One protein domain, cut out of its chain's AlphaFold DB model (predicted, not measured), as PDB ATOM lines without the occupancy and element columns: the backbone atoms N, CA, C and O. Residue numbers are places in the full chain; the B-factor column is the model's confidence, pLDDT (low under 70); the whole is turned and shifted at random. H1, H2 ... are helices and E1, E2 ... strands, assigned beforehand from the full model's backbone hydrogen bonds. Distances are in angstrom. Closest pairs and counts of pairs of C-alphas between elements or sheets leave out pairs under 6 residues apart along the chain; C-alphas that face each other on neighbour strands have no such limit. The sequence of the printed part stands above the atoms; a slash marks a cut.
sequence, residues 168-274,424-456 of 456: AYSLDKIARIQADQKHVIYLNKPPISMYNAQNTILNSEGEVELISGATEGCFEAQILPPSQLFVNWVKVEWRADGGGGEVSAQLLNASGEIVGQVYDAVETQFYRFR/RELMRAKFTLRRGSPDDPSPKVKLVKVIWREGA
ATOM      1  N   ALA A 168     169.868 143.134 144.012       33.91
ATOM      2  CA  ALA A 168     168.422 143.121 144.200       33.91
ATOM      3  C   ALA A 168     167.767 143.692 142.933       33.91
ATOM      4  O   ALA A 168     167.883 144.888 142.652       33.91
ATOM      5  N   TYR A 169     167.120 142.837 142.141       31.00
ATOM      6  CA  TYR A 169     166.264 143.261 141.036       31.00
ATOM      7  C   TYR A 169     164.861 143.539 141.583       31.00
ATOM      8  O   TYR A 169     164.217 142.626 142.084       31.00
ATOM      9  N   SER A 170     164.354 144.769 141.454       30.53
ATOM     10  CA  SER A 170     162.915 145.024 141.593       30.53
ATOM     11  C   SER A 170     162.209 144.560 140.315       30.53
ATOM     12  O   SER A 170     162.049 145.281 139.321       30.53
ATOM     13  N   LEU A 171     161.869 143.279 140.281       30.14
ATOM     14  CA  LEU A 171     161.042 142.699 139.236       30.14
ATOM     15  C   LEU A 171     159.614 142.628 139.753       30.14
ATOM     16  O   LEU A 171     159.339 141.902 140.689       30.14
ATOM     17  N   ASP A 172     158.723 143.373 139.106       29.02
ATOM     18  CA  ASP A 172     157.416 142.823 138.795       29.02
ATOM     19  C   ASP A 172     156.950 143.360 137.433       29.02
ATOM     20  O   ASP A 172     157.285 144.485 137.047       29.02
ATOM     21  N   LYS A 173     156.273 142.508 136.659       25.50
ATOM     22  CA  LYS A 173     155.556 142.811 135.401       25.50
ATOM     23  C   LYS A 173     154.060 142.706 135.745       25.50
ATOM     24  O   LYS A 173     153.682 141.839 136.512       25.50
ATOM     25  N   ILE A 174     153.134 143.481 135.178       24.92
ATOM     26  CA  ILE A 174     152.462 143.204 133.895       24.92
ATOM     27  C   ILE A 174     151.495 144.378 133.594       24.92
ATOM     28  O   ILE A 174     150.750 144.822 134.460       24.92
ATOM     29  N   ALA A 175     151.439 144.761 132.309       24.56
ATOM     30  CA  ALA A 175     150.371 145.507 131.616       24.56
ATOM     31  C   ALA A 175     150.377 147.052 131.619       24.56
ATOM     32  O   ALA A 175     149.377 147.693 131.930       24.56
ATOM     33  N   ARG A 176     151.413 147.646 131.017       22.95
ATOM     34  CA  ARG A 176     151.325 148.407 129.746       22.95
ATOM     35  C   ARG A 176     152.733 148.813 129.314       22.95
ATOM     36  O   ARG A 176     153.553 149.199 130.130       22.95
ATOM     37  N   ILE A 177     153.013 148.698 128.018       29.20
ATOM     38  CA  ILE A 177     154.275 149.108 127.390       29.20
ATOM     39  C   ILE A 177     154.326 150.642 127.415       29.20
ATOM     40  O   ILE A 177     153.902 151.289 126.464       29.20
ATOM     41  N   GLN A 178     154.744 151.204 128.550       30.05
ATOM     42  CA  GLN A 178     155.099 152.605 128.775       30.05
ATOM     43  C   GLN A 178     155.980 152.670 130.041       30.05
ATOM     44  O   GLN A 178     155.479 152.498 131.141       30.05
ATOM     45  N   ALA A 179     157.283 152.920 129.864       41.88
ATOM     46  CA  ALA A 179     158.210 153.484 130.859       41.88
ATOM     47  C   ALA A 179     158.358 152.803 132.250       41.88
ATOM     48  O   ALA A 179     158.107 153.438 133.269       41.88
ATOM     49  N   ASP A 180     158.913 151.586 132.331       45.44
ATOM     50  CA  ASP A 180     159.439 151.056 133.607       45.44
ATOM     51  C   ASP A 180     160.876 151.551 133.841       45.44
ATOM     52  O   ASP A 180     161.860 150.924 133.440       45.44
ATOM     53  N   GLN A 181     161.012 152.712 134.480       57.66
ATOM     54  CA  GLN A 181     162.307 153.208 134.943       57.66
ATOM     55  C   GLN A 181     162.593 152.654 136.354       57.66
ATOM     56  O   GLN A 181     161.984 153.088 137.329       57.66
ATOM     57  N   LYS A 182     163.542 151.719 136.481       69.31
ATOM     58  CA  LYS A 182     163.866 150.988 137.722       69.31
ATOM     59  C   LYS A 182     165.128 151.525 138.391       69.31
ATOM     60  O   LYS A 182     166.031 152.012 137.714       69.31
ATOM     61  N   HIS A 183     165.211 151.431 139.716       68.62
ATOM     62  CA  HIS A 183     166.456 151.675 140.451       68.62
ATOM     63  C   HIS A 183     167.082 150.341 140.820       68.62
ATOM     64  O   HIS A 183     166.411 149.471 141.366       68.62
ATOM     65  N   VAL A 184     168.365 150.195 140.523       73.31
ATOM     66  CA  VAL A 184     169.137 149.005 140.857       73.31
ATOM     67  C   VAL A 184     170.156 149.386 141.916       73.31
ATOM     68  O   VAL A 184     170.809 150.431 141.827       73.31
ATOM     69  N   ILE A 185     170.249 148.547 142.943       77.38
ATOM     70  CA  ILE A 185     171.102 148.764 144.103       77.38
ATOM     71  C   ILE A 185     172.154 147.661 144.123       77.38
ATOM     72  O   ILE A 185     171.835 146.482 144.257       77.38
ATOM     73  N   TYR A 186     173.416 148.064 144.036       79.44
ATOM     74  CA  TYR A 186     174.541 147.233 144.439       79.44
ATOM     75  C   TYR A 186     174.798 147.435 145.928       79.44
ATOM     76  O   TYR A 186     174.931 148.572 146.385       79.44
ATOM     77  N   LEU A 187     174.872 146.338 146.675       77.88
ATOM     78  CA  LEU A 187     174.928 146.341 148.132       77.88
ATOM     79  C   LEU A 187     176.154 145.564 148.627       77.88
ATOM     80  O   LEU A 187     176.139 144.342 148.697       77.88
ATOM     81  N   ASN A 188     177.210 146.282 149.008       77.25
ATOM     82  CA  ASN A 188     178.428 145.720 149.592       77.25
ATOM     83  C   ASN A 188     178.301 145.691 151.126       77.25
ATOM     84  O   ASN A 188     178.668 146.653 151.810       77.25
ATOM     85  N   LYS A 189     177.685 144.620 151.638       82.50
ATOM     86  CA  LYS A 189     177.511 144.324 153.073       82.50
ATOM     87  C   LYS A 189     178.727 143.545 153.622       82.50
ATOM     88  O   LYS A 189     179.439 142.925 152.837       82.50
ATOM     89  N   PRO A 190     178.959 143.538 154.948       67.44
ATOM     90  CA  PRO A 190     179.991 142.717 155.576       67.44
ATOM     91  C   PRO A 190     179.859 141.214 155.240       67.44
ATOM     92  O   PRO A 190     178.739 140.694 155.256       67.44
ATOM     93  N   PRO A 191     180.965 140.488 154.976       80.19
ATOM     94  CA  PRO A 191     182.330 140.994 154.851       80.19
ATOM     95  C   PRO A 191     182.497 141.866 153.603       80.19
ATOM     96  O   PRO A 191     182.214 141.432 152.488       80.19
ATOM     97  N   ILE A 192     182.966 143.101 153.799       79.19
ATOM     98  CA  ILE A 192     183.065 144.075 152.715       79.19
ATOM     99  C   ILE A 192     184.087 143.600 151.685       79.19
ATOM    100  O   ILE A 192     185.247 143.333 151.999       79.19
ATOM    101  N   SER A 193     183.666 143.565 150.423       81.50
ATOM    102  CA  SER A 193     184.582 143.371 149.302       81.50
ATOM    103  C   SER A 193     185.416 144.635 149.107       81.50
ATOM    104  O   SER A 193     184.869 145.694 148.784       81.50
ATOM    105  N   MET A 194     186.729 144.520 149.309       86.56
ATOM    106  CA  MET A 194     187.689 145.614 149.170       86.56
ATOM    107  C   MET A 194     188.542 145.437 147.916       86.56
ATOM    108  O   MET A 194     189.182 144.404 147.725       86.56
ATOM    109  N   TYR A 195     188.616 146.480 147.099       88.88
ATOM    110  CA  TYR A 195     189.539 146.581 145.973       88.88
ATOM    111  C   TYR A 195     190.607 147.627 146.275       88.88
ATOM    112  O   TYR A 195     190.352 148.576 147.015       88.88
ATOM    113  N   ASN A 196     191.810 147.456 145.715       90.81
ATOM    114  CA  ASN A 196     192.926 148.400 145.871       90.81
ATOM    115  C   ASN A 196     193.198 148.799 147.338       90.81
ATOM    116  O   ASN A 196     193.556 149.942 147.623       90.81
ATOM    117  N   ALA A 197     193.001 147.857 148.266       93.88
ATOM    118  CA  ALA A 197     193.138 148.085 149.697       93.88
ATOM    119  C   ALA A 197     194.597 148.371 150.079       93.88
ATOM    120  O   ALA A 197     195.518 147.676 149.646       93.88
ATOM    121  N   GLN A 198     194.802 149.391 150.907       95.12
ATOM    122  CA  GLN A 198     196.096 149.769 151.464       95.12
ATOM    123  C   GLN A 198     195.916 150.085 152.942       95.12
ATOM    124  O   GLN A 198     195.081 150.917 153.293       95.12
ATOM    125  N   ASN A 199     196.711 149.444 153.802       95.31
ATOM    126  CA  ASN A 199     196.678 149.625 155.257       95.31
ATOM    127  C   ASN A 199     195.285 149.437 155.896       95.31
ATOM    128  O   ASN A 199     195.003 150.000 156.952       95.31
ATOM    129  N   THR A 200     194.424 148.639 155.268       95.38
ATOM    130  CA  THR A 200     193.068 148.320 155.725       95.38
ATOM    131  C   THR A 200     192.873 146.807 155.811       95.38
ATOM    132  O   THR A 200     193.506 146.044 155.079       95.38
ATOM    133  N   ILE A 201     192.026 146.365 156.738       93.50
ATOM    134  CA  ILE A 201     191.699 144.958 156.993       93.50
ATOM    135  C   ILE A 201     190.230 144.827 157.404       93.50
ATOM    136  O   ILE A 201     189.605 145.803 157.814       93.50
ATOM    137  N   LEU A 202     189.672 143.622 157.273       89.06
ATOM    138  CA  LEU A 202     188.349 143.302 157.799       89.06
ATOM    139  C   LEU A 202     188.442 142.907 159.274       89.06
ATOM    140  O   LEU A 202     189.268 142.068 159.637       89.06
ATOM    141  N   ASN A 203     187.578 143.477 160.109       86.25
ATOM    142  CA  ASN A 203     187.443 143.070 161.506       86.25
ATOM    143  C   ASN A 203     186.577 141.804 161.655       86.25
ATOM    144  O   ASN A 203     186.102 141.234 160.672       86.25
ATOM    145  N   SER A 204     186.346 141.359 162.894       80.50
ATOM    146  CA  SER A 204     185.545 140.158 163.192       80.50
ATOM    147  C   SER A 204     184.086 140.239 162.729       80.50
ATOM    148  O   SER A 204     183.438 139.206 162.580       80.50
ATOM    149  N   GLU A 205     183.561 141.444 162.507       77.88
ATOM    150  CA  GLU A 205     182.207 141.693 161.996       77.88
ATOM    151  C   GLU A 205     182.183 141.828 160.462       77.88
ATOM    152  O   GLU A 205     181.114 141.964 159.869       77.88
ATOM    153  N   GLY A 206     183.344 141.757 159.797       76.12
ATOM    154  CA  GLY A 206     183.481 141.926 158.351       76.12
ATOM    155  C   GLY A 206     183.442 143.387 157.884       76.12
ATOM    156  O   GLY A 206     183.274 143.643 156.690       76.12
ATOM    157  N   GLU A 207     183.568 144.343 158.804       91.06
ATOM    158  CA  GLU A 207     183.675 145.775 158.507       91.06
ATOM    159  C   GLU A 207     185.131 146.144 158.199       91.06
ATOM    160  O   GLU A 207     186.055 145.495 158.691       91.06
ATOM    161  N   VAL A 208     185.352 147.199 157.415       91.94
ATOM    162  CA  VAL A 208     186.709 147.658 157.084       91.94
ATOM    163  C   VAL A 208     187.234 148.588 158.165       91.94
ATOM    164  O   VAL A 208     186.573 149.576 158.476       91.94
ATOM    165  N   GLU A 209     188.443 148.332 158.657       95.38
ATOM    166  CA  GLU A 209     189.189 149.195 159.577       95.38
ATOM    167  C   GLU A 209     190.678 149.283 159.186       95.38
ATOM    168  O   GLU A 209     191.136 148.601 158.267       95.38
ATOM    169  N   LEU A 210     191.444 150.157 159.841       95.44
ATOM    170  CA  LEU A 210     192.888 150.283 159.644       95.44
ATOM    171  C   LEU A 210     193.631 149.101 160.274       95.44
ATOM    172  O   LEU A 210     193.286 148.644 161.363       95.44
ATOM    173  N   ILE A 211     194.717 148.658 159.636       93.38
ATOM    174  CA  ILE A 211     195.628 147.688 160.259       93.38
ATOM    175  C   ILE A 211     196.295 148.279 161.510       93.38
ATOM    176  O   ILE A 211     196.496 149.494 161.633       93.38
ATOM    177  N   SER A 212     196.703 147.405 162.432       89.25
ATOM    178  CA  SER A 212     197.503 147.809 163.592       89.25
ATOM    179  C   SER A 212     198.775 148.543 163.145       89.25
ATOM    180  O   SER A 212     199.447 148.116 162.206       89.25
ATOM    181  N   GLY A 213     199.088 149.672 163.786       90.19
ATOM    182  CA  GLY A 213     200.245 150.503 163.436       90.19
ATOM    183  C   GLY A 213     199.998 151.566 162.355       90.19
ATOM    184  O   GLY A 213     200.786 152.503 162.262       90.19
ATOM    185  N   ALA A 214     198.921 151.479 161.565       93.56
ATOM    186  CA  ALA A 214     198.629 152.468 160.523       93.56
ATOM    187  C   ALA A 214     197.780 153.634 161.048       93.56
ATOM    188  O   ALA A 214     196.799 153.422 161.760       93.56
ATOM    189  N   THR A 215     198.116 154.861 160.652       95.69
ATOM    190  CA  THR A 215     197.301 156.068 160.889       95.69
ATOM    191  C   THR A 215     196.465 156.469 159.677       95.69
ATOM    192  O   THR A 215     195.535 157.255 159.818       95.69
ATOM    193  N   GLU A 216     196.759 155.916 158.497       97.00
ATOM    194  CA  GLU A 216     196.028 156.156 157.253       97.00
ATOM    195  C   GLU A 216     195.971 154.889 156.393       97.00
ATOM    196  O   GLU A 216     196.946 154.135 156.292       97.00
ATOM    197  N   GLY A 217     194.828 154.687 155.742       97.06
ATOM    198  CA  GLY A 217     194.586 153.593 154.812       97.06
ATOM    199  C   GLY A 217     193.422 153.896 153.878       97.06
ATOM    200  O   GLY A 217     192.663 154.843 154.086       97.06
ATOM    201  N   CYS A 218     193.281 153.104 152.820       97.00
ATOM    202  CA  CYS A 218     192.181 153.256 151.878       97.00
ATOM    203  C   CYS A 218     191.726 151.921 151.292       97.00
ATOM    204  O   CYS A 218     192.436 150.918 151.369       97.00
ATOM    205  N   PHE A 219     190.525 151.913 150.726       97.06
ATOM    206  CA  PHE A 219     190.007 150.821 149.908       97.06
ATOM    207  C   PHE A 219     188.944 151.349 148.943       97.06
ATOM    208  O   PHE A 219     188.435 152.460 149.105       97.06
ATOM    209  N   GLU A 220     188.591 150.549 147.945       95.31
ATOM    210  CA  GLU A 220     187.567 150.867 146.955       95.31
ATOM    211  C   GLU A 220     186.456 149.813 146.968       95.31
ATOM    212  O   GLU A 220     186.722 148.612 147.007       95.31
ATOM    213  N   ALA A 221     185.206 150.258 146.885       89.75
ATOM    214  CA  ALA A 221     184.083 149.441 146.440       89.75
ATOM    215  C   ALA A 221     183.788 149.795 144.978       89.75
ATOM    216  O   ALA A 221     183.685 150.977 144.653       89.75
ATOM    217  N   GLN A 222     183.647 148.806 144.094       91.00
ATOM    218  CA  GLN A 222     183.477 149.064 142.661       91.00
ATOM    219  C   GLN A 222     182.333 148.265 142.042       91.00
ATOM    220  O   GLN A 222     182.103 147.119 142.422       91.00
ATOM    221  N   ILE A 223     181.641 148.862 141.070       88.06
ATOM    222  CA  ILE A 223     180.583 148.208 140.296       88.06
ATOM    223  C   ILE A 223     180.508 148.787 138.879       88.06
ATOM    224  O   ILE A 223     180.550 149.999 138.674       88.06
ATOM    225  N   LEU A 224     180.383 147.902 137.891       88.50
ATOM    226  CA  LEU A 224     179.963 148.241 136.533       88.50
ATOM    227  C   LEU A 224     178.512 147.764 136.373       88.50
ATOM    228  O   LEU A 224     178.275 146.569 136.563       88.50
ATOM    229  N   PRO A 225     177.551 148.633 136.011       83.44
ATOM    230  CA  PRO A 225     176.169 148.217 135.809       83.44
ATOM    231  C   PRO A 225     176.085 147.103 134.751       83.44
ATOM    232  O   PRO A 225     176.505 147.318 133.603       83.44
ATOM    233  N   PRO A 226     175.564 145.910 135.100       73.88
ATOM    234  CA  PRO A 226     175.566 144.764 134.195       73.88
ATOM    235  C   PRO A 226     174.667 145.020 132.981       73.88
ATOM    236  O   PRO A 226     175.039 144.722 131.845       73.88
ATOM    237  N   SER A 227     173.526 145.665 133.210       73.31
ATOM    238  CA  SER A 227     172.533 145.990 132.194       73.31
ATOM    239  C   SER A 227     173.000 147.077 131.232       73.31
ATOM    240  O   SER A 227     173.630 148.063 131.625       73.31
ATOM    241  N   GLN A 228     172.641 146.931 129.956       73.44
ATOM    242  CA  GLN A 228     172.800 147.989 128.951       73.44
ATOM    243  C   GLN A 228     171.707 149.064 129.046       73.44
ATOM    244  O   GLN A 228     171.884 150.153 128.500       73.44
ATOM    245  N   LEU A 229     170.633 148.794 129.799       74.38
ATOM    246  CA  LEU A 229     169.512 149.710 130.037       74.38
ATOM    247  C   LEU A 229     169.853 150.830 131.029       74.38
ATOM    248  O   LEU A 229     168.978 151.580 131.449       74.38
ATOM    249  N   PHE A 230     171.122 150.959 131.428       84.19
ATOM    250  CA  PHE A 230     171.586 152.027 132.304       84.19
ATOM    251  C   PHE A 230     171.143 153.400 131.792       84.19
ATOM    252  O   PHE A 230     171.428 153.780 130.651       84.19
ATOM    253  N   VAL A 231     170.522 154.169 132.679       82.25
ATOM    254  CA  VAL A 231     170.186 155.572 132.470       82.25
ATOM    255  C   VAL A 231     171.216 156.439 133.176       82.25
ATOM    256  O   VAL A 231     171.956 157.146 132.507       82.25
ATOM    257  N   ASN A 232     171.320 156.421 134.500       88.50
ATOM    258  CA  ASN A 232     172.252 157.301 135.207       88.50
ATOM    259  C   ASN A 232     172.601 156.772 136.597       88.50
ATOM    260  O   ASN A 232     171.812 156.067 137.221       88.50
ATOM    261  N   TRP A 233     173.746 157.205 137.117       92.56
ATOM    262  CA  TRP A 233     174.062 157.074 138.534       92.56
ATOM    263  C   TRP A 233     173.152 157.984 139.355       92.56
ATOM    264  O   TRP A 233     172.880 159.119 138.954       92.56
ATOM    265  N   VAL A 234     172.661 157.480 140.485       90.88
ATOM    266  CA  VAL A 234     171.717 158.199 141.348       90.88
ATOM    267  C   VAL A 234     172.428 158.668 142.606       90.88
ATOM    268  O   VAL A 234     172.618 159.871 142.796       90.88
ATOM    269  N   LYS A 235     172.884 157.728 143.435       92.94
ATOM    270  CA  LYS A 235     173.629 158.024 144.659       92.94
ATOM    271  C   LYS A 235     174.531 156.863 145.063       92.94
ATOM    272  O   LYS A 235     174.324 155.728 144.639       92.94
ATOM    273  N   VAL A 236     175.515 157.166 145.896       92.88
ATOM    274  CA  VAL A 236     176.248 156.185 146.695       92.88
ATOM    275  C   VAL A 236     175.925 156.467 148.151       92.88
ATOM    276  O   VAL A 236     175.971 157.621 148.562       92.88
ATOM    277  N   GLU A 237     175.597 155.441 148.916       91.94
ATOM    278  CA  GLU A 237     175.407 155.532 150.362       91.94
ATOM    279  C   GLU A 237     176.413 154.635 151.056       91.94
ATOM    280  O   GLU A 237     176.890 153.652 150.492       91.94
ATOM    281  N   TRP A 238     176.735 154.946 152.295       93.75
ATOM    282  CA  TRP A 238     177.599 154.113 153.103       93.75
ATOM    283  C   TRP A 238     177.279 154.305 154.571       93.75
ATOM    284  O   TRP A 238     176.676 155.290 154.978       93.75
ATOM    285  N   ARG A 239     177.715 153.354 155.388       91.56
ATOM    286  CA  ARG A 239     177.682 153.499 156.839       91.56
ATOM    287  C   ARG A 239     179.115 153.536 157.326       91.56
ATOM    288  O   ARG A 239     179.833 152.557 157.148       91.56
ATOM    289  N   ALA A 240     179.519 154.652 157.915       93.50
ATOM    290  CA  ALA A 240     180.851 154.831 158.470       93.50
ATOM    291  C   ALA A 240     180.766 155.210 159.952       93.50
ATOM    292  O   ALA A 240     179.770 155.768 160.407       93.50
ATOM    293  N   ASP A 241     181.809 154.868 160.697       92.56
ATOM    294  CA  ASP A 241     181.974 155.170 162.113       92.56
ATOM    295  C   ASP A 241     183.354 155.792 162.299       92.56
ATOM    296  O   ASP A 241     184.347 155.231 161.836       92.56
ATOM    297  N   GLY A 242     183.422 156.970 162.911       86.25
ATOM    298  CA  GLY A 242     184.679 157.700 163.038       86.25
ATOM    299  C   GLY A 242     185.641 157.043 164.022       86.25
ATOM    300  O   GLY A 242     186.844 157.106 163.813       86.25
ATOM    301  N   GLY A 243     185.154 156.419 165.101       78.06
ATOM    302  CA  GLY A 243     186.031 155.870 166.148       78.06
ATOM    303  C   GLY A 243     187.007 156.888 166.776       78.06
ATOM    304  O   GLY A 243     187.958 156.488 167.431       78.06
ATOM    305  N   GLY A 244     186.802 158.199 166.583       75.00
ATOM    306  CA  GLY A 244     187.766 159.254 166.943       75.00
ATOM    307  C   GLY A 244     188.721 159.672 165.813       75.00
ATOM    308  O   GLY A 244     189.482 160.620 165.981       75.00
ATOM    309  N   GLY A 245     188.659 158.999 164.664       89.94
ATOM    310  CA  GLY A 245     189.297 159.369 163.406       89.94
ATOM    311  C   GLY A 245     188.323 159.935 162.364       89.94
ATOM    312  O   GLY A 245     187.167 160.247 162.650       89.94
ATOM    313  N   GLU A 246     188.803 160.044 161.129       94.94
ATOM    314  CA  GLU A 246     188.096 160.625 159.989       94.94
ATOM    315  C   GLU A 246     187.922 159.592 158.871       94.94
ATOM    316  O   GLU A 246     188.797 158.759 158.612       94.94
ATOM    317  N   VAL A 247     186.797 159.682 158.162       97.56
ATOM    318  CA  VAL A 247     186.562 158.941 156.920       97.56
ATOM    319  C   VAL A 247     186.201 159.944 155.841       97.56
ATOM    320  O   VAL A 247     185.314 160.766 156.043       97.56
ATOM    321  N   SER A 248     186.842 159.845 154.681       97.88
ATOM    322  CA  SER A 248     186.457 160.582 153.474       97.88
ATOM    323  C   SER A 248     186.131 159.614 152.341       97.88
ATOM    324  O   SER A 248     186.648 158.496 152.306       97.88
ATOM    325  N   ALA A 249     185.267 160.034 151.419       98.06
ATOM    326  CA  ALA A 249     184.833 159.237 150.278       98.06
ATOM    327  C   ALA A 249     185.057 159.998 148.965       98.06
ATOM    328  O   ALA A 249     184.640 161.150 148.823       98.06
ATOM    329  N   GLN A 250     185.688 159.351 147.988       98.12
ATOM    330  CA  GLN A 250     185.831 159.845 146.618       98.12
ATOM    331  C   GLN A 250     185.096 158.907 145.666       98.12
ATOM    332  O   GLN A 250     185.219 157.688 145.765       98.12
ATOM    333  N   LEU A 251     184.355 159.470 144.722       97.38
ATOM    334  CA  LEU A 251     183.697 158.725 143.661       97.38
ATOM    335  C   LEU A 251     184.544 158.897 142.409       97.38
ATOM    336  O   LEU A 251     184.742 160.023 141.952       97.38
ATOM    337  N   LEU A 252     185.064 157.790 141.892       96.00
ATOM    338  CA  LEU A 252     185.954 157.745 140.742       96.00
ATOM    339  C   LEU A 252     185.260 157.026 139.586       96.00
ATOM    340  O   LEU A 252     184.660 155.963 139.768       96.00
ATOM    341  N   ASN A 253     185.376 157.595 138.392       92.44
ATOM    342  CA  ASN A 253     184.902 156.971 137.159       92.44
ATOM    343  C   ASN A 253     185.896 155.900 136.652       92.44
ATOM    344  O   ASN A 253     186.872 155.562 137.338       92.44
ATOM    345  N   ALA A 254     185.698 155.370 135.441       89.94
ATOM    346  CA  ALA A 254     186.567 154.316 134.912       89.94
ATOM    347  C   ALA A 254     188.009 154.793 134.651       89.94
ATOM    348  O   ALA A 254     188.949 154.020 134.836       89.94
ATOM    349  N   SER A 255     188.209 156.066 134.290       88.06
ATOM    350  CA  SER A 255     189.537 156.661 134.061       88.06
ATOM    351  C   SER A 255     190.266 157.060 135.351       88.06
ATOM    352  O   SER A 255     191.466 157.317 135.319       88.06
ATOM    353  N   GLY A 256     189.577 157.064 136.498       90.06
ATOM    354  CA  GLY A 256     190.141 157.472 137.792       90.06
ATOM    355  C   GLY A 256     189.963 158.954 138.097       90.06
ATOM    356  O   GLY A 256     190.513 159.445 139.079       90.06
ATOM    357  N   GLU A 257     189.185 159.665 137.287       92.00
ATOM    358  CA  GLU A 257     188.807 161.040 137.572       92.00
ATOM    359  C   GLU A 257     187.779 161.088 138.702       92.00
ATOM    360  O   GLU A 257     186.844 160.285 138.767       92.00
ATOM    361  N   ILE A 258     187.932 162.083 139.574       93.88
ATOM    362  CA  ILE A 258     187.002 162.339 140.668       93.88
ATOM    363  C   ILE A 258     185.723 162.954 140.094       93.88
ATOM    364  O   ILE A 258     185.730 164.066 139.562       93.88
ATOM    365  N   VAL A 259     184.617 162.228 140.236       94.25
ATOM    366  CA  VAL A 259     183.262 162.668 139.876       94.25
ATOM    367  C   VAL A 259     182.440 163.093 141.094       94.25
ATOM    368  O   VAL A 259     181.406 163.736 140.939       94.25
ATOM    369  N   GLY A 260     182.915 162.790 142.304       94.56
ATOM    370  CA  GLY A 260     182.310 163.212 143.564       94.56
ATOM    371  C   GLY A 260     183.286 163.114 144.732       94.56
ATOM    372  O   GLY A 260     184.184 162.278 144.722       94.56
ATOM    373  N   GLN A 261     183.113 163.971 145.738       95.81
ATOM    374  CA  GLN A 261     183.954 164.009 146.934       95.81
ATOM    375  C   GLN A 261     183.097 164.339 148.153       95.81
ATOM    376  O   GLN A 261     182.307 165.282 148.118       95.81
ATOM    377  N   VAL A 262     183.318 163.602 149.236       97.06
ATOM    378  CA  VAL A 262     182.796 163.888 150.571       97.06
ATOM    379  C   VAL A 262     183.964 163.827 151.549       97.06
ATOM    380  O   VAL A 262     184.647 162.810 151.637       97.06
ATOM    381  N   TYR A 263     184.249 164.940 152.227       95.81
ATOM    382  CA  TYR A 263     185.365 165.021 153.177       95.81
ATOM    383  C   TYR A 263     185.006 164.402 154.527       95.81
ATOM    384  O   TYR A 263     185.803 163.631 155.043       95.81
ATOM    385  N   ASP A 264     183.799 164.671 155.033       94.62
ATOM    386  CA  ASP A 264     183.250 164.016 156.221       94.62
ATOM    387  C   ASP A 264     182.225 162.953 155.816       94.62
ATOM    388  O   ASP A 264     181.022 163.197 155.664       94.62
ATOM    389  N   ALA A 265     182.732 161.750 155.577       94.81
ATOM    390  CA  ALA A 265     181.929 160.595 155.225       94.81
ATOM    391  C   ALA A 265     181.251 159.959 156.456       94.81
ATOM    392  O   ALA A 265     180.366 159.126 156.273       94.81
ATOM    393  N   VAL A 266     181.619 160.334 157.685       91.44
ATOM    394  CA  VAL A 266     180.994 159.800 158.905       91.44
ATOM    395  C   VAL A 266     179.645 160.468 159.139       91.44
ATOM    396  O   VAL A 266     178.658 159.762 159.355       91.44
ATOM    397  N   GLU A 267     179.592 161.799 159.039       91.19
ATOM    398  CA  GLU A 267     178.357 162.573 159.200       91.19
ATOM    399  C   GLU A 267     177.460 162.481 157.956       91.19
ATOM    400  O   GLU A 267     176.256 162.249 158.073       91.19
ATOM    401  N   THR A 268     178.030 162.620 156.752       92.38
ATOM    402  CA  THR A 268     177.220 162.744 155.526       92.38
ATOM    403  C   THR A 268     176.598 161.416 155.088       92.38
ATOM    404  O   THR A 268     175.452 161.398 154.656       92.38
ATOM    405  N   GLN A 269     177.342 160.306 155.156       91.62
ATOM    406  CA  GLN A 269     176.895 158.940 154.804       91.62
ATOM    407  C   GLN A 269     176.344 158.703 153.381       91.62
ATOM    408  O   GLN A 269     175.986 157.577 153.038       91.62
ATOM    409  N   PHE A 270     176.310 159.711 152.507       92.81
ATOM    410  CA  PHE A 270     175.937 159.540 151.105       92.81
ATOM    411  C   PHE A 270     176.549 160.601 150.184       92.81
ATOM    412  O   PHE A 270     176.993 161.667 150.603       92.81
ATOM    413  N   TYR A 271     176.520 160.322 148.884       95.50
ATOM    414  CA  TYR A 271     176.793 161.262 147.805       95.50
ATOM    415  C   TYR A 271     175.743 161.089 146.709       95.50
ATOM    416  O   TYR A 271     175.579 159.996 146.167       95.50
ATOM    417  N   ARG A 272     175.046 162.170 146.344       94.56
ATOM    418  CA  ARG A 272     174.077 162.176 145.238       94.56
ATOM    419  C   ARG A 272     174.732 162.746 143.984       94.56
ATOM    420  O   ARG A 272     175.268 163.854 144.010       94.56
ATOM    421  N   PHE A 273     174.676 162.000 142.884       93.75
ATOM    422  CA  PHE A 273     175.271 162.445 141.628       93.75
ATOM    423  C   PHE A 273     174.511 163.650 141.079       93.75
ATOM    424  O   PHE A 273     173.277 163.661 141.010       93.75
ATOM    425  N   ARG A 274     175.266 164.675 140.677       92.69
ATOM    426  CA  ARG A 274     174.705 165.845 140.000       92.69
ATOM    427  C   ARG A 274     174.126 165.429 138.652       92.69
ATOM    428  O   ARG A 274     174.648 164.538 137.990       92.69
ATOM    429  N   ARG A 424     177.478 154.950 131.690       91.06
ATOM    430  CA  ARG A 424     177.566 153.521 132.014       91.06
ATOM    431  C   ARG A 424     179.029 153.085 131.966       91.06
ATOM    432  O   ARG A 424     179.528 152.645 130.934       91.06
ATOM    433  N   GLU A 425     179.698 153.191 133.098       92.12
ATOM    434  CA  GLU A 425     181.118 152.890 133.245       92.12
ATOM    435  C   GLU A 425     181.406 152.271 134.617       92.12
ATOM    436  O   GLU A 425     180.503 152.138 135.439       92.12
ATOM    437  N   LEU A 426     182.642 151.836 134.867       93.00
ATOM    438  CA  LEU A 426     183.026 151.337 136.188       93.00
ATOM    439  C   LEU A 426     182.987 152.497 137.192       93.00
ATOM    440  O   LEU A 426     183.756 153.449 137.062       93.00
ATOM    441  N   MET A 427     182.124 152.396 138.200       95.06
ATOM    442  CA  MET A 427     182.066 153.345 139.309       95.06
ATOM    443  C   MET A 427     182.815 152.785 140.508       95.06
ATOM    444  O   MET A 427     182.597 151.634 140.890       95.06
ATOM    445  N   ARG A 428     183.674 153.603 141.117       96.25
ATOM    446  CA  ARG A 428     184.464 153.245 142.299       96.25
ATOM    447  C   ARG A 428     184.211 154.239 143.421       96.25
ATOM    448  O   ARG A 428     184.447 155.430 143.256       96.25
ATOM    449  N   ALA A 429     183.756 153.753 144.566       96.81
ATOM    450  CA  ALA A 429     183.691 154.509 145.806       96.81
ATOM    451  C   ALA A 429     184.944 154.202 146.631       96.81
ATOM    452  O   ALA A 429     185.055 153.132 147.228       96.81
ATOM    453  N   LYS A 430     185.902 155.129 146.615       98.19
ATOM    454  CA  LYS A 430     187.144 155.058 147.381       98.19
ATOM    455  C   LYS A 430     186.943 155.680 148.753       98.19
ATOM    456  O   LYS A 430     186.626 156.863 148.840       98.19
ATOM    457  N   PHE A 431     187.193 154.918 149.804       98.25
ATOM    458  CA  PHE A 431     187.178 155.402 151.179       98.25
ATOM    459  C   PHE A 431     188.606 155.555 151.685       98.25
ATOM    460  O   PHE A 431     189.417 154.641 151.525       98.25
ATOM    461  N   THR A 432     188.900 156.691 152.308       98.25
ATOM    462  CA  THR A 432     190.166 156.946 153.004       98.25
ATOM    463  C   THR A 432     189.874 157.115 154.486       98.25
ATOM    464  O   THR A 432     189.071 157.968 154.864       98.25
ATOM    465  N   LEU A 433     190.524 156.293 155.301       98.00
ATOM    466  CA  LEU A 433     190.393 156.222 156.751       98.00
ATOM    467  C   LEU A 433     191.631 156.860 157.384       98.00
ATOM    468  O   LEU A 433     192.748 156.557 156.961       98.00
ATOM    469  N   ARG A 434     191.448 157.712 158.397       97.12
ATOM    470  CA  ARG A 434     192.539 158.381 159.120       97.12
ATOM    471  C   ARG A 434     192.296 158.402 160.625       97.12
ATOM    472  O   ARG A 434     191.161 158.561 161.051       97.12
ATOM    473  N   ARG A 435     193.353 158.292 161.430       95.31
ATOM    474  CA  ARG A 435     193.335 158.499 162.893       95.31
ATOM    475  C   ARG A 435     194.611 159.209 163.352       95.31
ATOM    476  O   ARG A 435     195.628 159.133 162.664       95.31
ATOM    477  N   GLY A 436     194.557 159.901 164.493       92.44
ATOM    478  CA  GLY A 436     195.665 160.726 164.991       92.44
ATOM    479  C   GLY A 436     196.888 159.916 165.433       92.44
ATOM    480  O   GLY A 436     198.021 160.303 165.153       92.44
ATOM    481  N   SER A 437     196.653 158.773 166.075       91.50
ATOM    482  CA  SER A 437     197.667 157.841 166.575       91.50
ATOM    483  C   SER A 437     197.307 156.386 166.237       91.50
ATOM    484  O   SER A 437     196.122 156.054 166.182       91.50
ATOM    485  N   PRO A 438     198.283 155.473 166.055       90.62
ATOM    486  CA  PRO A 438     198.016 154.036 165.932       90.62
ATOM    487  C   PRO A 438     197.265 153.409 167.115       90.62
ATOM    488  O   PRO A 438     196.646 152.355 166.945       90.62
ATOM    489  N   ASP A 439     197.327 154.046 168.286       89.44
ATOM    490  CA  ASP A 439     196.643 153.606 169.508       89.44
ATOM    491  C   ASP A 439     195.190 154.105 169.592       89.44
ATOM    492  O   ASP A 439     194.406 153.582 170.386       89.44
ATOM    493  N   ASP A 440     194.812 155.092 168.770       91.38
ATOM    494  CA  ASP A 440     193.435 155.584 168.718       91.38
ATOM    495  C   ASP A 440     192.520 154.520 168.091       91.38
ATOM    496  O   ASP A 440     192.963 153.763 167.210       91.38
ATOM    497  N   PRO A 441     191.231 154.455 168.475       91.56
ATOM    498  CA  PRO A 441     190.311 153.519 167.850       91.56
ATOM    499  C   PRO A 441     190.227 153.775 166.340       91.56
ATOM    500  O   PRO A 441     190.217 154.913 165.871       91.56
ATOM    501  N   SER A 442     190.218 152.698 165.555       93.81
ATOM    502  CA  SER A 442     190.168 152.838 164.103       93.81
ATOM    503  C   SER A 442     188.789 153.331 163.655       93.81
ATOM    504  O   SER A 442     187.784 152.765 164.102       93.81
ATOM    505  N   PRO A 443     188.713 154.282 162.704       96.31
ATOM    506  CA  PRO A 443     187.491 154.484 161.939       96.31
ATOM    507  C   PRO A 443     187.109 153.205 161.189       96.31
ATOM    508  O   PRO A 443     187.969 152.362 160.897       96.31
ATOM    509  N   LYS A 444     185.821 153.070 160.869       95.38
ATOM    510  CA  LYS A 444     185.256 151.886 160.220       95.38
ATOM    511  C   LYS A 444     184.310 152.237 159.085       95.38
ATOM    512  O   LYS A 444     183.571 153.218 159.164       95.38
ATOM    513  N   VAL A 445     184.257 151.382 158.068       94.75
ATOM    514  CA  VAL A 445     183.180 151.375 157.066       94.75
ATOM    515  C   VAL A 445     182.440 150.047 157.159       94.75
ATOM    516  O   VAL A 445     183.047 148.984 157.084       94.75
ATOM    517  N   LYS A 446     181.122 150.124 157.341       89.31
ATOM    518  CA  LYS A 446     180.233 149.004 157.685       89.31
ATOM    519  C   LYS A 446     179.354 148.563 156.519       89.31
ATOM    520  O   LYS A 446     178.780 147.483 156.549       89.31
ATOM    521  N   LEU A 447     179.190 149.419 155.511       85.69
ATOM    522  CA  LEU A 447     178.305 149.186 154.372       85.69
ATOM    523  C   LEU A 447     178.639 150.153 153.241       85.69
ATOM    524  O   LEU A 447     178.899 151.322 153.522       85.69
ATOM    525  N   VAL A 448     178.522 149.710 151.989       86.88
ATOM    526  CA  VAL A 448     178.479 150.603 150.820       86.88
ATOM    527  C   VAL A 448     177.334 150.191 149.898       86.88
ATOM    528  O   VAL A 448     177.219 149.026 149.527       86.88
ATOM    529  N   LYS A 449     176.494 151.145 149.503       86.88
ATOM    530  CA  LYS A 449     175.434 150.993 148.505       86.88
ATOM    531  C   LYS A 449     175.744 151.870 147.305       86.88
ATOM    532  O   LYS A 449     176.002 153.056 147.471       86.88
ATOM    533  N   VAL A 450     175.662 151.329 146.100       87.00
ATOM    534  CA  VAL A 450     175.757 152.116 144.865       87.00
ATOM    535  C   VAL A 450     174.450 151.954 144.109       87.00
ATOM    536  O   VAL A 450     174.038 150.834 143.827       87.00
ATOM    537  N   ILE A 451     173.797 153.069 143.796       85.31
ATOM    538  CA  ILE A 451     172.459 153.083 143.206       85.31
ATOM    539  C   ILE A 451     172.517 153.749 141.838       85.31
ATOM    540  O   ILE A 451     172.994 154.882 141.692       85.31
ATOM    541  N   TRP A 452     171.989 153.058 140.834       87.38
ATOM    542  CA  TRP A 452     171.785 153.598 139.497       87.38
ATOM    543  C   TRP A 452     170.368 153.335 139.023       87.38
ATOM    544  O   TRP A 452     169.588 152.616 139.642       87.38
ATOM    545  N   ARG A 453     170.045 153.960 137.900       83.00
ATOM    546  CA  ARG A 453     168.769 153.820 137.233       83.00
ATOM    547  C   ARG A 453     168.920 153.023 135.954       83.00
ATOM    548  O   ARG A 453     169.880 153.227 135.212       83.00
ATOM    549  N   GLU A 454     167.936 152.188 135.675       78.38
ATOM    550  CA  GLU A 454     167.750 151.494 134.410       78.38
ATOM    551  C   GLU A 454     166.394 151.861 133.805       78.38
ATOM    552  O   GLU A 454     165.456 152.203 134.522       78.38
ATOM    553  N   GLY A 455     166.295 151.847 132.483       67.44
ATOM    554  CA  GLY A 455     165.078 152.187 131.757       67.44
ATOM    555  C   GLY A 455     165.154 151.663 130.331       67.44
ATOM    556  O   GLY A 455     166.233 151.659 129.733       67.44
ATOM    557  N   ALA A 456     164.016 151.172 129.844       47.22
ATOM    558  CA  ALA A 456     163.844 150.667 128.485       47.22
ATOM    559  C   ALA A 456     163.581 151.800 127.492       47.22
ATOM    560  O   ALA A 456     162.759 152.682 127.833       47.22
TER     561      ALA A 456
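What this domain is: This is residues 168 to 274 and 424 to 456 of the 456 residues of an uncharacterized protein of Nitrososphaeria archaeon (UniProt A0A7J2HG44). What shape do these atoms make? Two twisted sheets, E1 E3 E4 E6 E9 E11 and E2 E5 E10 E7 E8, lie face to face as a sandwich, and the strands wind over both as a jelly roll, four nested antiparallel pairs like one long hairpin: E4 with E11, E5 with E10, E6 with E9, E7 with E8. The short helix H1 sits beside the strands, and residues 168 to 181 make a long loop before E1. What is it made of? The printed part has 140 residues and is mostly strand, in the order E1 to E8, H1, E9, E10, E11; the first sheet is branched, the second runs E2 - E5 - E10 - E7 - E8, and both are antiparallel. How large is it? It is compact, with a radius of gyration of the C-alphas of 16.6 A, and only just elongated, spanning 60 by 30 by 24 A.

Where its parts are: Where is the branched sheet? E11 is residues 444 to 454, 31.2 A, and E6 residues 230 to 241, 31.7 A. E1 is residues 182 to 188, 19.5 A, from C-alpha 182 at (163.866, 150.988, 137.722); E3 is 200 to 202, E4 208 to 210 and E9 270 to 272. Where are the other elements? E5 is residues 216 to 223, 24.3 A, E10 427 to 434, 23.0 A, and E7 246 to 252, 19.6 A. E2 is residues 195 to 198, E8 258 to 262 and H1 265 to 268. Where does E11 end? C-alpha 454 is at (167.750, 151.494, 134.410).

How they stand to each other: What neighbours E11? E6 lies on one side, at 167 degrees, with N 237 and O 449 2.8 A apart; E1, with N 184 and O 452 2.9 A apart, and E4, with N 208 and O 445 2.9 A apart, lie on the other side. How is the second sheet paired? E10 is antiparallel to E5 at 163 degrees, N 221 and O 429 being 2.9 A apart, and to E7 at 160 degrees, N 250 and O 430 being 2.8 A apart. How do the sheets meet? The parts that face each other are 9.4 A centre to centre; the closest C-alphas of E5 and E11, Ala 221 and Val 448, are 7.2 A apart. Where is H1? It is at the branched sheet's level and 5.2 A over the other, over none of its strands; its one O i to N i+3 pair is not within hydrogen-bond range.

The domain as a whole: How far does it reach? The two C-alphas farthest apart, Arg 176 and Asp 439, are 60.5 A apart. Is anything missing? Residues 275 to 423 are not printed, and C-alphas 274 and 424 are 15.0 A apart; of the links printed whole, none is long. Where is confidence low? Residues 168 to 183, 190 and 455 to 456 are under 70.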